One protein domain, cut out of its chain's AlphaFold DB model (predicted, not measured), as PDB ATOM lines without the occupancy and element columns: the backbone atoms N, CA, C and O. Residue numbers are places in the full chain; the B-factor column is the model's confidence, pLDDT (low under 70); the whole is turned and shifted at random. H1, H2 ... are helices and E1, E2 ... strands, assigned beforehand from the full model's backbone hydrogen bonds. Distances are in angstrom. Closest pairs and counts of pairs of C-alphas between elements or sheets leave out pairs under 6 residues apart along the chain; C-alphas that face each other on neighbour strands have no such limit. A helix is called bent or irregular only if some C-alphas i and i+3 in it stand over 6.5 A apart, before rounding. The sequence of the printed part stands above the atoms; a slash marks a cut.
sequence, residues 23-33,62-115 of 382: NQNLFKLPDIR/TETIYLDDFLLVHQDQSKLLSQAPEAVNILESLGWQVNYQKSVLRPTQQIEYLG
ATOM      1  N   ASN A  23     102.098 143.062 140.152       36.00
ATOM      2  CA  ASN A  23     102.727 144.156 139.395       36.00
ATOM      3  C   ASN A  23     104.207 144.344 139.755       36.00
ATOM      4  O   ASN A  23     104.582 145.333 140.375       36.00
ATOM      5  N   GLN A  24     105.062 143.389 139.384       41.81
ATOM      6  CA  GLN A  24     106.516 143.585 139.437       41.81
ATOM      7  C   GLN A  24     107.053 143.981 138.061       41.81
ATOM      8  O   GLN A  24     106.744 143.332 137.059       41.81
ATOM      9  N   ASN A  25     107.868 145.030 138.019       36.50
ATOM     10  CA  ASN A  25     108.606 145.463 136.841       36.50
ATOM     11  C   ASN A  25     110.025 144.881 136.871       36.50
ATOM     12  O   ASN A  25     110.639 144.768 137.933       36.50
ATOM     13  N   LEU A  26     110.540 144.518 135.699       37.72
ATOM     14  CA  LEU A  26     111.838 143.885 135.499       37.72
ATOM     15  C   LEU A  26     112.730 144.759 134.615       37.72
ATOM     16  O   LEU A  26     112.273 145.389 133.659       37.72
ATOM     17  N   PHE A  27     114.021 144.747 134.915       33.53
ATOM     18  CA  PHE A  27     115.063 145.478 134.206       33.53
ATOM     19  C   PHE A  27     116.306 144.601 134.096       33.53
ATOM     20  O   PHE A  27     116.696 143.989 135.084       33.53
ATOM     21  N   LYS A  28     116.936 144.527 132.920       36.06
ATOM     22  CA  LYS A  28     118.114 143.674 132.696       36.06
ATOM     23  C   LYS A  28     119.304 144.501 132.235       36.06
ATOM     24  O   LYS A  28     119.247 145.126 131.173       36.06
ATOM     25  N   LEU A  29     120.387 144.421 133.001       33.31
ATOM     26  CA  LEU A  29     121.711 144.910 132.625       33.31
ATOM     27  C   LEU A  29     122.492 143.808 131.898       33.31
ATOM     28  O   LEU A  29     122.152 142.626 132.015       33.31
ATOM     29  N   PRO A  30     123.516 144.167 131.118       33.94
ATOM     30  CA  PRO A  30     123.971 143.311 130.041       33.94
ATOM     31  C   PRO A  30     125.223 142.480 130.346       33.94
ATOM     32  O   PRO A  30     126.129 142.939 131.026       33.94
ATOM     33  N   ASP A  31     125.267 141.329 129.673       32.56
ATOM     34  CA  ASP A  31     126.379 140.413 129.363       32.56
ATOM     35  C   ASP A  31     127.767 141.093 129.237       32.56
ATOM     36  O   ASP A  31     128.113 141.669 128.194       32.56
ATOM     37  N   ILE A  32     128.556 140.996 130.305       38.03
ATOM     38  CA  ILE A  32     129.951 141.436 130.437       38.03
ATOM     39  C   ILE A  32     130.922 140.413 129.818       38.03
ATOM     40  O   ILE A  32     130.779 139.201 129.944       38.03
ATOM     41  N   ARG A  33     131.974 140.898 129.149       31.88
ATOM     42  CA  ARG A  33     133.198 140.116 128.913       31.88
ATOM     43  C   ARG A  33     134.335 140.810 129.641       31.88
ATOM     44  O   ARG A  33     134.669 141.934 129.282       31.88
ATOM     45  N   THR A  62     115.718 143.348 145.973       43.41
ATOM     46  CA  THR A  62     116.415 142.065 145.790       43.41
ATOM     47  C   THR A  62     117.180 142.083 144.477       43.41
ATOM     48  O   THR A  62     116.595 141.881 143.413       43.41
ATOM     49  N   GLU A  63     118.492 142.280 144.554       44.41
ATOM     50  CA  GLU A  63     119.408 142.144 143.422       44.41
ATOM     51  C   GLU A  63     119.877 140.688 143.288       44.41
ATOM     52  O   GLU A  63     120.170 140.010 144.275       44.41
ATOM     53  N   THR A  64     119.941 140.173 142.058       42.81
ATOM     54  CA  THR A  64     120.523 138.851 141.773       42.81
ATOM     55  C   THR A  64     121.630 139.010 140.738       42.81
ATOM     56  O   THR A  64     121.368 139.395 139.600       42.81
ATOM     57  N   ILE A  65     122.871 138.718 141.141       46.75
ATOM     58  CA  ILE A  65     124.074 138.864 140.313       46.75
ATOM     59  C   ILE A  65     124.485 137.483 139.795       46.75
ATOM     60  O   ILE A  65     124.830 136.590 140.571       46.75
ATOM     61  N   TYR A  66     124.481 137.308 138.476       51.00
ATOM     62  CA  TYR A  66     125.252 136.262 137.804       51.00
ATOM     63  C   TYR A  66     126.438 136.946 137.140       51.00
ATOM     64  O   TYR A  66     126.257 138.060 136.675       51.00
ATOM     65  N   LEU A  67     127.617 136.303 137.129       56.31
ATOM     66  CA  LEU A  67     128.947 136.913 136.897       56.31
ATOM     67  C   LEU A  67     129.025 138.051 135.855       56.31
ATOM     68  O   LEU A  67     129.858 138.929 136.032       56.31
ATOM     69  N   ASP A  68     128.164 138.037 134.833       75.25
ATOM     70  CA  ASP A  68     128.126 139.004 133.740       75.25
ATOM     71  C   ASP A  68     126.716 139.563 133.399       75.25
ATOM     72  O   ASP A  68     126.597 140.367 132.485       75.25
ATOM     73  N   ASP A  69     125.637 139.152 134.080       78.81
ATOM     74  CA  ASP A  69     124.237 139.518 133.773       78.81
ATOM     75  C   ASP A  69     123.523 139.993 135.059       78.81
ATOM     76  O   ASP A  69     123.390 139.212 136.009       78.81
ATOM     77  N   PHE A  70     122.948 141.204 135.081       82.94
ATOM     78  CA  PHE A  70     122.165 141.689 136.236       82.94
ATOM     79  C   PHE A  70     120.682 141.847 135.912       82.94
ATOM     80  O   PHE A  70     120.303 142.188 134.790       82.94
ATOM     81  N   LEU A  71     119.843 141.625 136.920       86.12
ATOM     82  CA  LEU A  71     118.403 141.840 136.860       86.12
ATOM     83  C   LEU A  71     117.981 142.688 138.064       86.12
ATOM     84  O   LEU A  71     118.163 142.256 139.201       86.12
ATOM     85  N   LEU A  72     117.411 143.867 137.809       85.00
ATOM     86  CA  LEU A  72     116.750 144.680 138.825       85.00
ATOM     87  C   LEU A  72     115.246 144.419 138.761       85.00
ATOM     88  O   LEU A  72     114.656 144.331 137.680       85.00
ATOM     89  N   VAL A  73     114.635 144.277 139.932       85.69
ATOM     90  CA  VAL A  73     113.216 143.952 140.082       85.69
ATOM     91  C   VAL A  73     112.628 144.861 141.141       85.69
ATOM     92  O   VAL A  73     113.118 144.889 142.265       85.69
ATOM     93  N   HIS A  74     111.563 145.579 140.796       84.94
ATOM     94  CA  HIS A  74     110.866 146.439 141.744       84.94
ATOM     95  C   HIS A  74     109.365 146.513 141.408       84.94
ATOM     96  O   HIS A  74     108.969 146.425 140.245       84.94
ATOM     97  N   GLN A  75     108.505 146.649 142.423       81.56
ATOM     98  CA  GLN A  75     107.046 146.755 142.234       81.56
ATOM     99  C   GLN A  75     106.644 148.100 141.602       81.56
ATOM    100  O   GLN A  75     105.870 148.162 140.654       81.56
ATOM    101  N   ASP A  76     107.233 149.187 142.088       80.50
ATOM    102  CA  ASP A  76     107.084 150.539 141.542       80.50
ATOM    103  C   ASP A  76     107.962 150.749 140.296       80.50
ATOM    104  O   ASP A  76     109.189 150.631 140.363       80.50
ATOM    105  N   GLN A  77     107.323 151.083 139.173       86.50
ATOM    106  CA  GLN A  77     107.977 151.378 137.900       86.50
ATOM    107  C   GLN A  77     108.859 152.632 137.964       86.50
ATOM    108  O   GLN A  77     109.932 152.650 137.361       86.50
ATOM    109  N   SER A  78     108.425 153.668 138.684       88.06
ATOM    110  CA  SER A  78     109.133 154.950 138.768       88.06
ATOM    111  C   SER A  78     110.466 154.803 139.489       88.06
ATOM    112  O   SER A  78     111.464 155.374 139.055       88.06
ATOM    113  N   LYS A  79     110.511 153.965 140.532       86.81
ATOM    114  CA  LYS A  79     111.769 153.627 141.210       86.81
ATOM    115  C   LYS A  79     112.718 152.849 140.308       86.81
ATOM    116  O   LYS A  79     113.901 153.162 140.259       86.81
ATOM    117  N   LEU A  80     112.205 151.888 139.537       83.75
ATOM    118  CA  LEU A  80     113.041 151.138 138.600       83.75
ATOM    119  C   LEU A  80     113.581 152.045 137.478       83.75
ATOM    120  O   LEU A  80     114.719 151.876 137.054       83.75
ATOM    121  N   LEU A  81     112.796 153.037 137.033       89.00
ATOM    122  CA  LEU A  81     113.240 154.064 136.082       89.00
ATOM    123  C   LEU A  81     114.377 154.930 136.636       89.00
ATOM    124  O   LEU A  81     115.272 155.279 135.871       89.00
ATOM    125  N   SER A  82     114.356 155.281 137.927       86.62
ATOM    126  CA  SER A  82     115.416 156.090 138.543       86.62
ATOM    127  C   SER A  82     116.663 155.275 138.900       86.62
ATOM    128  O   SER A  82     117.775 155.756 138.706       86.62
ATOM    129  N   GLN A  83     116.493 154.038 139.375       85.62
ATOM    130  CA  GLN A  83     117.593 153.146 139.771       85.62
ATOM    131  C   GLN A  83     118.383 152.618 138.569       85.62
ATOM    132  O   GLN A  83     119.575 152.347 138.666       85.62
ATOM    133  N   ALA A  84     117.728 152.464 137.420       83.75
ATOM    134  CA  ALA A  84     118.334 151.943 136.205       83.75
ATOM    135  C   ALA A  84     119.585 152.732 135.743       83.75
ATOM    136  O   ALA A  84     120.645 152.118 135.600       83.75
ATOM    137  N   PRO A  85     119.515 154.064 135.532       87.81
ATOM    138  CA  PRO A  85     120.695 154.881 135.248       87.81
ATOM    139  C   PRO A  85     121.728 154.877 136.377       87.81
ATOM    140  O   PRO A  85     122.923 154.873 136.103       87.81
ATOM    141  N   GLU A  86     121.289 154.859 137.637       88.25
ATOM    142  CA  GLU A  86     122.190 154.832 138.795       88.25
ATOM    143  C   GLU A  86     123.040 153.556 138.812       88.25
ATOM    144  O   GLU A  86     124.261 153.627 138.930       88.25
ATOM    145  N   ALA A  87     122.421 152.398 138.582       87.50
ATOM    146  CA  ALA A  87     123.115 151.121 138.483       87.50
ATOM    147  C   ALA A  87     124.118 151.097 137.317       87.50
ATOM    148  O   ALA A  87     125.234 150.603 137.474       87.50
ATOM    149  N   VAL A  88     123.752 151.666 136.161       88.44
ATOM    150  CA  VAL A  88     124.668 151.815 135.016       88.44
ATOM    151  C   VAL A  88     125.867 152.688 135.391       88.44
ATOM    152  O   VAL A  88     127.002 152.263 135.192       88.44
ATOM    153  N   ASN A  89     125.631 153.852 136.004       90.12
ATOM    154  CA  ASN A  89     126.694 154.765 136.429       90.12
ATOM    155  C   ASN A  89     127.642 154.108 137.441       90.12
ATOM    156  O   ASN A  89     128.857 154.264 137.341       90.12
ATOM    157  N   ILE A  90     127.102 153.351 138.402       89.31
ATOM    158  CA  ILE A  90     127.904 152.606 139.378       89.31
ATOM    159  C   ILE A  90     128.789 151.585 138.658       89.31
ATOM    160  O   ILE A  90     129.997 151.563 138.890       89.31
ATOM    161  N   LEU A  91     128.226 150.776 137.756       87.81
ATOM    162  CA  LEU A  91     128.995 149.779 137.005       87.81
ATOM    163  C   LEU A  91     130.110 150.421 136.172       87.81
ATOM    164  O   LEU A  91     131.251 149.965 136.227       87.81
ATOM    165  N   GLU A  92     129.812 151.502 135.454       89.50
ATOM    166  CA  GLU A  92     130.814 152.223 134.664       89.50
ATOM    167  C   GLU A  92     131.900 152.852 135.550       89.50
ATOM    168  O   GLU A  92     133.084 152.755 135.228       89.50
ATOM    169  N   SER A  93     131.535 153.406 136.715       90.31
ATOM    170  CA  SER A  93     132.499 153.961 137.681       90.31
ATOM    171  C   SER A  93     133.442 152.905 138.269       90.31
ATOM    172  O   SER A  93     134.591 153.201 138.590       90.31
ATOM    173  N   LEU A  94     132.978 151.657 138.358       90.50
ATOM    174  CA  LEU A  94     133.767 150.501 138.779       90.50
ATOM    175  C   LEU A  94     134.621 149.917 137.637       90.50
ATOM    176  O   LEU A  94     135.287 148.902 137.834       90.50
ATOM    177  N   GLY A  95     134.607 150.533 136.450       89.25
ATOM    178  CA  GLY A  95     135.390 150.120 135.285       89.25
ATOM    179  C   GLY A  95     134.723 149.062 134.400       89.25
ATOM    180  O   GLY A  95     135.383 148.499 133.525       89.25
ATOM    181  N   TRP A  96     133.432 148.771 134.594       85.25
ATOM    182  CA  TRP A  96     132.705 147.812 133.758       85.25
ATOM    183  C   TRP A  96     132.210 148.474 132.469       85.25
ATOM    184  O   TRP A  96     131.750 149.611 132.470       85.25
ATOM    185  N   GLN A  97     132.257 147.738 131.356       87.06
ATOM    186  CA  GLN A  97     131.703 148.190 130.077       87.06
ATOM    187  C   GLN A  97     130.294 147.629 129.875       87.06
ATOM    188  O   GLN A  97     130.109 146.422 129.708       87.06
ATOM    189  N   VAL A  98     129.299 148.513 129.856       83.69
ATOM    190  CA  VAL A  98     127.888 148.150 129.689       83.69
ATOM    191  C   VAL A  98     127.569 147.926 128.206       83.69
ATOM    192  O   VAL A  98     127.715 148.809 127.364       83.69
ATOM    193  N   ASN A  99     127.084 146.734 127.852       88.44
ATOM    194  CA  ASN A  99     126.541 146.462 126.519       88.44
ATOM    195  C   ASN A  99     125.086 146.960 126.390       88.44
ATOM    196  O   ASN A  99     124.112 146.224 126.578       88.44
ATOM    197  N   TYR A 100     124.943 148.230 126.018       88.06
ATOM    198  CA  TYR A 100     123.653 148.901 125.840       88.06
ATOM    199  C   TYR A 100     122.719 148.219 124.828       88.06
ATOM    200  O   TYR A 100     121.510 148.216 125.028       88.06
ATOM    201  N   GLN A 101     123.254 147.579 123.781       88.44
ATOM    202  CA  GLN A 101     122.438 146.905 122.757       88.44
ATOM    203  C   GLN A 101     121.696 145.677 123.298       88.44
ATOM    204  O   GLN A 101     120.608 145.353 122.831       88.44
ATOM    205  N   LYS A 102     122.291 144.972 124.268       84.75
ATOM    206  CA  LYS A 102     121.670 143.823 124.945       84.75
ATOM    207  C   LYS A 102     120.910 144.208 126.215       84.75
ATOM    208  O   LYS A 102     120.214 143.359 126.773       84.75
ATOM    209  N   SER A 103     121.078 145.444 126.681       87.44
ATOM    210  CA  SER A 103     120.430 145.951 127.889       87.44
ATOM    211  C   SER A 103     118.976 146.292 127.621       87.44
ATOM    212  O   SER A 103     118.626 146.800 126.558       87.44
ATOM    213  N   VAL A 104     118.130 146.084 128.624       87.94
ATOM    214  CA  VAL A 104     116.748 146.562 128.606       87.94
ATOM    215  C   VAL A 104     116.639 147.640 129.666       87.94
ATOM    216  O   VAL A 104     116.444 147.329 130.837       87.94
ATOM    217  N   LEU A 105     116.806 148.900 129.240       85.81
ATOM    218  CA  LEU A 105     116.905 150.029 130.168       85.81
ATOM    219  C   LEU A 105     115.568 150.681 130.553       85.81
ATOM    220  O   LEU A 105     115.510 151.570 131.398       85.81
ATOM    221  N   ARG A 106     114.478 150.242 129.927       87.75
ATOM    222  CA  ARG A 106     113.120 150.655 130.279       87.75
ATOM    223  C   ARG A 106     112.461 149.514 131.048       87.75
ATOM    224  O   ARG A 106     112.513 148.387 130.554       87.75
ATOM    225  N   PRO A 107     111.834 149.780 132.205       88.06
ATOM    226  CA  PRO A 107     111.087 148.767 132.934       88.06
ATOM    227  C   PRO A 107     110.083 148.045 132.042       88.06
ATOM    228  O   PRO A 107     109.346 148.678 131.285       88.06
ATOM    229  N   THR A 108     110.061 146.720 132.142       90.62
ATOM    230  CA  THR A 108     109.167 145.843 131.381       90.62
ATOM    231  C   THR A 108     108.608 144.754 132.287       90.62
ATOM    232  O   THR A 108     109.241 144.352 133.257       90.62
ATOM    233  N   GLN A 109     107.433 144.227 131.956       88.62
ATOM    234  CA  GLN A 109     106.837 143.087 132.659       88.62
ATOM    235  C   GLN A 109     107.114 141.748 131.964       88.62
ATOM    236  O   GLN A 109     106.673 140.696 132.423       88.62
ATOM    237  N   GLN A 110     107.881 141.762 130.869       92.25
ATOM    238  CA  GLN A 110     108.370 140.554 130.218       92.25
ATOM    239  C   GLN A 110     109.841 140.695 129.823       92.25
ATOM    240  O   GLN A 110     110.204 141.619 129.094       92.25
ATOM    241  N   ILE A 111     110.684 139.764 130.278       91.62
ATOM    242  CA  ILE A 111     112.131 139.815 130.034       91.62
ATOM    243  C   ILE A 111     112.757 138.421 129.949       91.62
ATOM    244  O   ILE A 111     112.377 137.509 130.682       91.62
ATOM    245  N   GLU A 112     113.746 138.245 129.069       91.94
ATOM    246  CA  GLU A 112     114.577 137.036 129.050       91.94
ATOM    247  C   GLU A 112     115.828 137.240 129.912       91.94
ATOM    248  O   GLU A 112     116.712 138.029 129.569       91.94
ATOM    249  N   TYR A 113     115.963 136.465 130.986       88.38
ATOM    250  CA  TYR A 113     117.117 136.472 131.882       88.38
ATOM    251  C   TYR A 113     117.643 135.045 132.078       88.38
ATOM    252  O   TYR A 113     116.884 134.123 132.378       88.38
ATOM    253  N   LEU A 114     118.940 134.836 131.821       88.31
ATOM    254  CA  LEU A 114     119.622 133.531 131.892       88.31
ATOM    255  C   LEU A 114     118.953 132.405 131.077       88.31
ATOM    256  O   LEU A 114     119.057 131.215 131.392       88.31
ATOM    257  N   GLY A 115     118.289 132.760 129.975       90.12
ATOM    258  CA  GLY A 115     117.568 131.834 129.099       90.12
ATOM    259  C   GLY A 115     116.229 131.335 129.652       90.12
ATOM    260  O   GLY A 115     115.741 130.293 129.208       90.12
TER     261      GLY A 115
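What this domain is: This is residues 23 to 33 and 62 to 115 of the 382 residues of a protein of Lasius niger (UniProt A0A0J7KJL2). A small, twisted sheet of four strands has one long helix, H1, lying lengthwise over one face, while the last strand, E5, folds back after E4 over part of the opposite face. From the far end of H1, residues 94 to 103 lead back to E4 at the sheet's edge. The 65 printed residues hold one named helix and five named strands, in the chain order E1, E2, E3, H1, E4, E5. The sheet's order is E2, E3, E1, E4, all antiparallel, and the class is mixed, helices and strands. The whole is compact, with a radius of gyration of the C-alphas of 11.1 A and spans of 33 by 26 by 21 A.

How they stand to each other: The sheet has the edge strands E2, residues 64 to 66, and E4, residues 104 to 108, and the inner strands E3, residues 69 to 74, and E1, residues 25 to 29. E3 and E1 are antiparallel at 158 degrees, with N 72 and O 27 2.8 A apart and N 27 and O 72 2.9 A apart, within hydrogen-bond range. E1 and E4 are antiparallel at 166 degrees, with N 26 and O 108 at 2.8 A. E2 and E3 form a hairpin, with N 69 and O 66 at 2.9 A. From edge to edge the strands' lines turn by 40 degrees. H1, residues 77 to 93, is on the sheet at a height over the sheet of 9.2 A, giving two layers, a helix layer on one face of a sheet. It lies over E1, with 11 of its C-alphas falling on that strand; E3, with 2, is only just not under it. H1 runs along the strands, at 12 degrees to E1 on the local plane. The closest C-alphas of H1 and E1 are those of Gln 77 and Asn 25, 6.0 A apart. E3, H1 and E4 make a split strand-helix-strand unit, two strands running the same way with E1 between them in the sheet, and its crossover is right-handed. E5, residues 110 to 113, pairs with no named strand; its closest C-alpha to E1 is that of Ile 111, 6.8 A from that of Leu 26. E5 and H1 are apart. In H1, 11 of 13 O i to N i+4 pairs are within hydrogen-bond range.

Where its parts are: E3 spans 17.0 A and E1 13.8 A, E1 beginning at C-alpha 25 (108.606, 145.463, 136.841). H1 spans 24.7 A from C-alpha 77 (107.977, 151.378, 137.900); it is neither bent nor irregular, but only just: C-alphas 82 and 85 are 6.3 A apart. E5 ends at C-alpha 113 (117.117, 136.472, 131.882).

The domain as a whole: The C-alphas farthest apart are those of Asn 23 and Gly 95, at 33.5 A. Residues 34 to 61 are not printed, and C-alphas 33 and 62 are 23.9 A apart across the cut. Of the links that are printed whole, none is long. The mean pLDDT of the printed part is 74.6, and residues 23 to 33 and 62 to 67 are under 70.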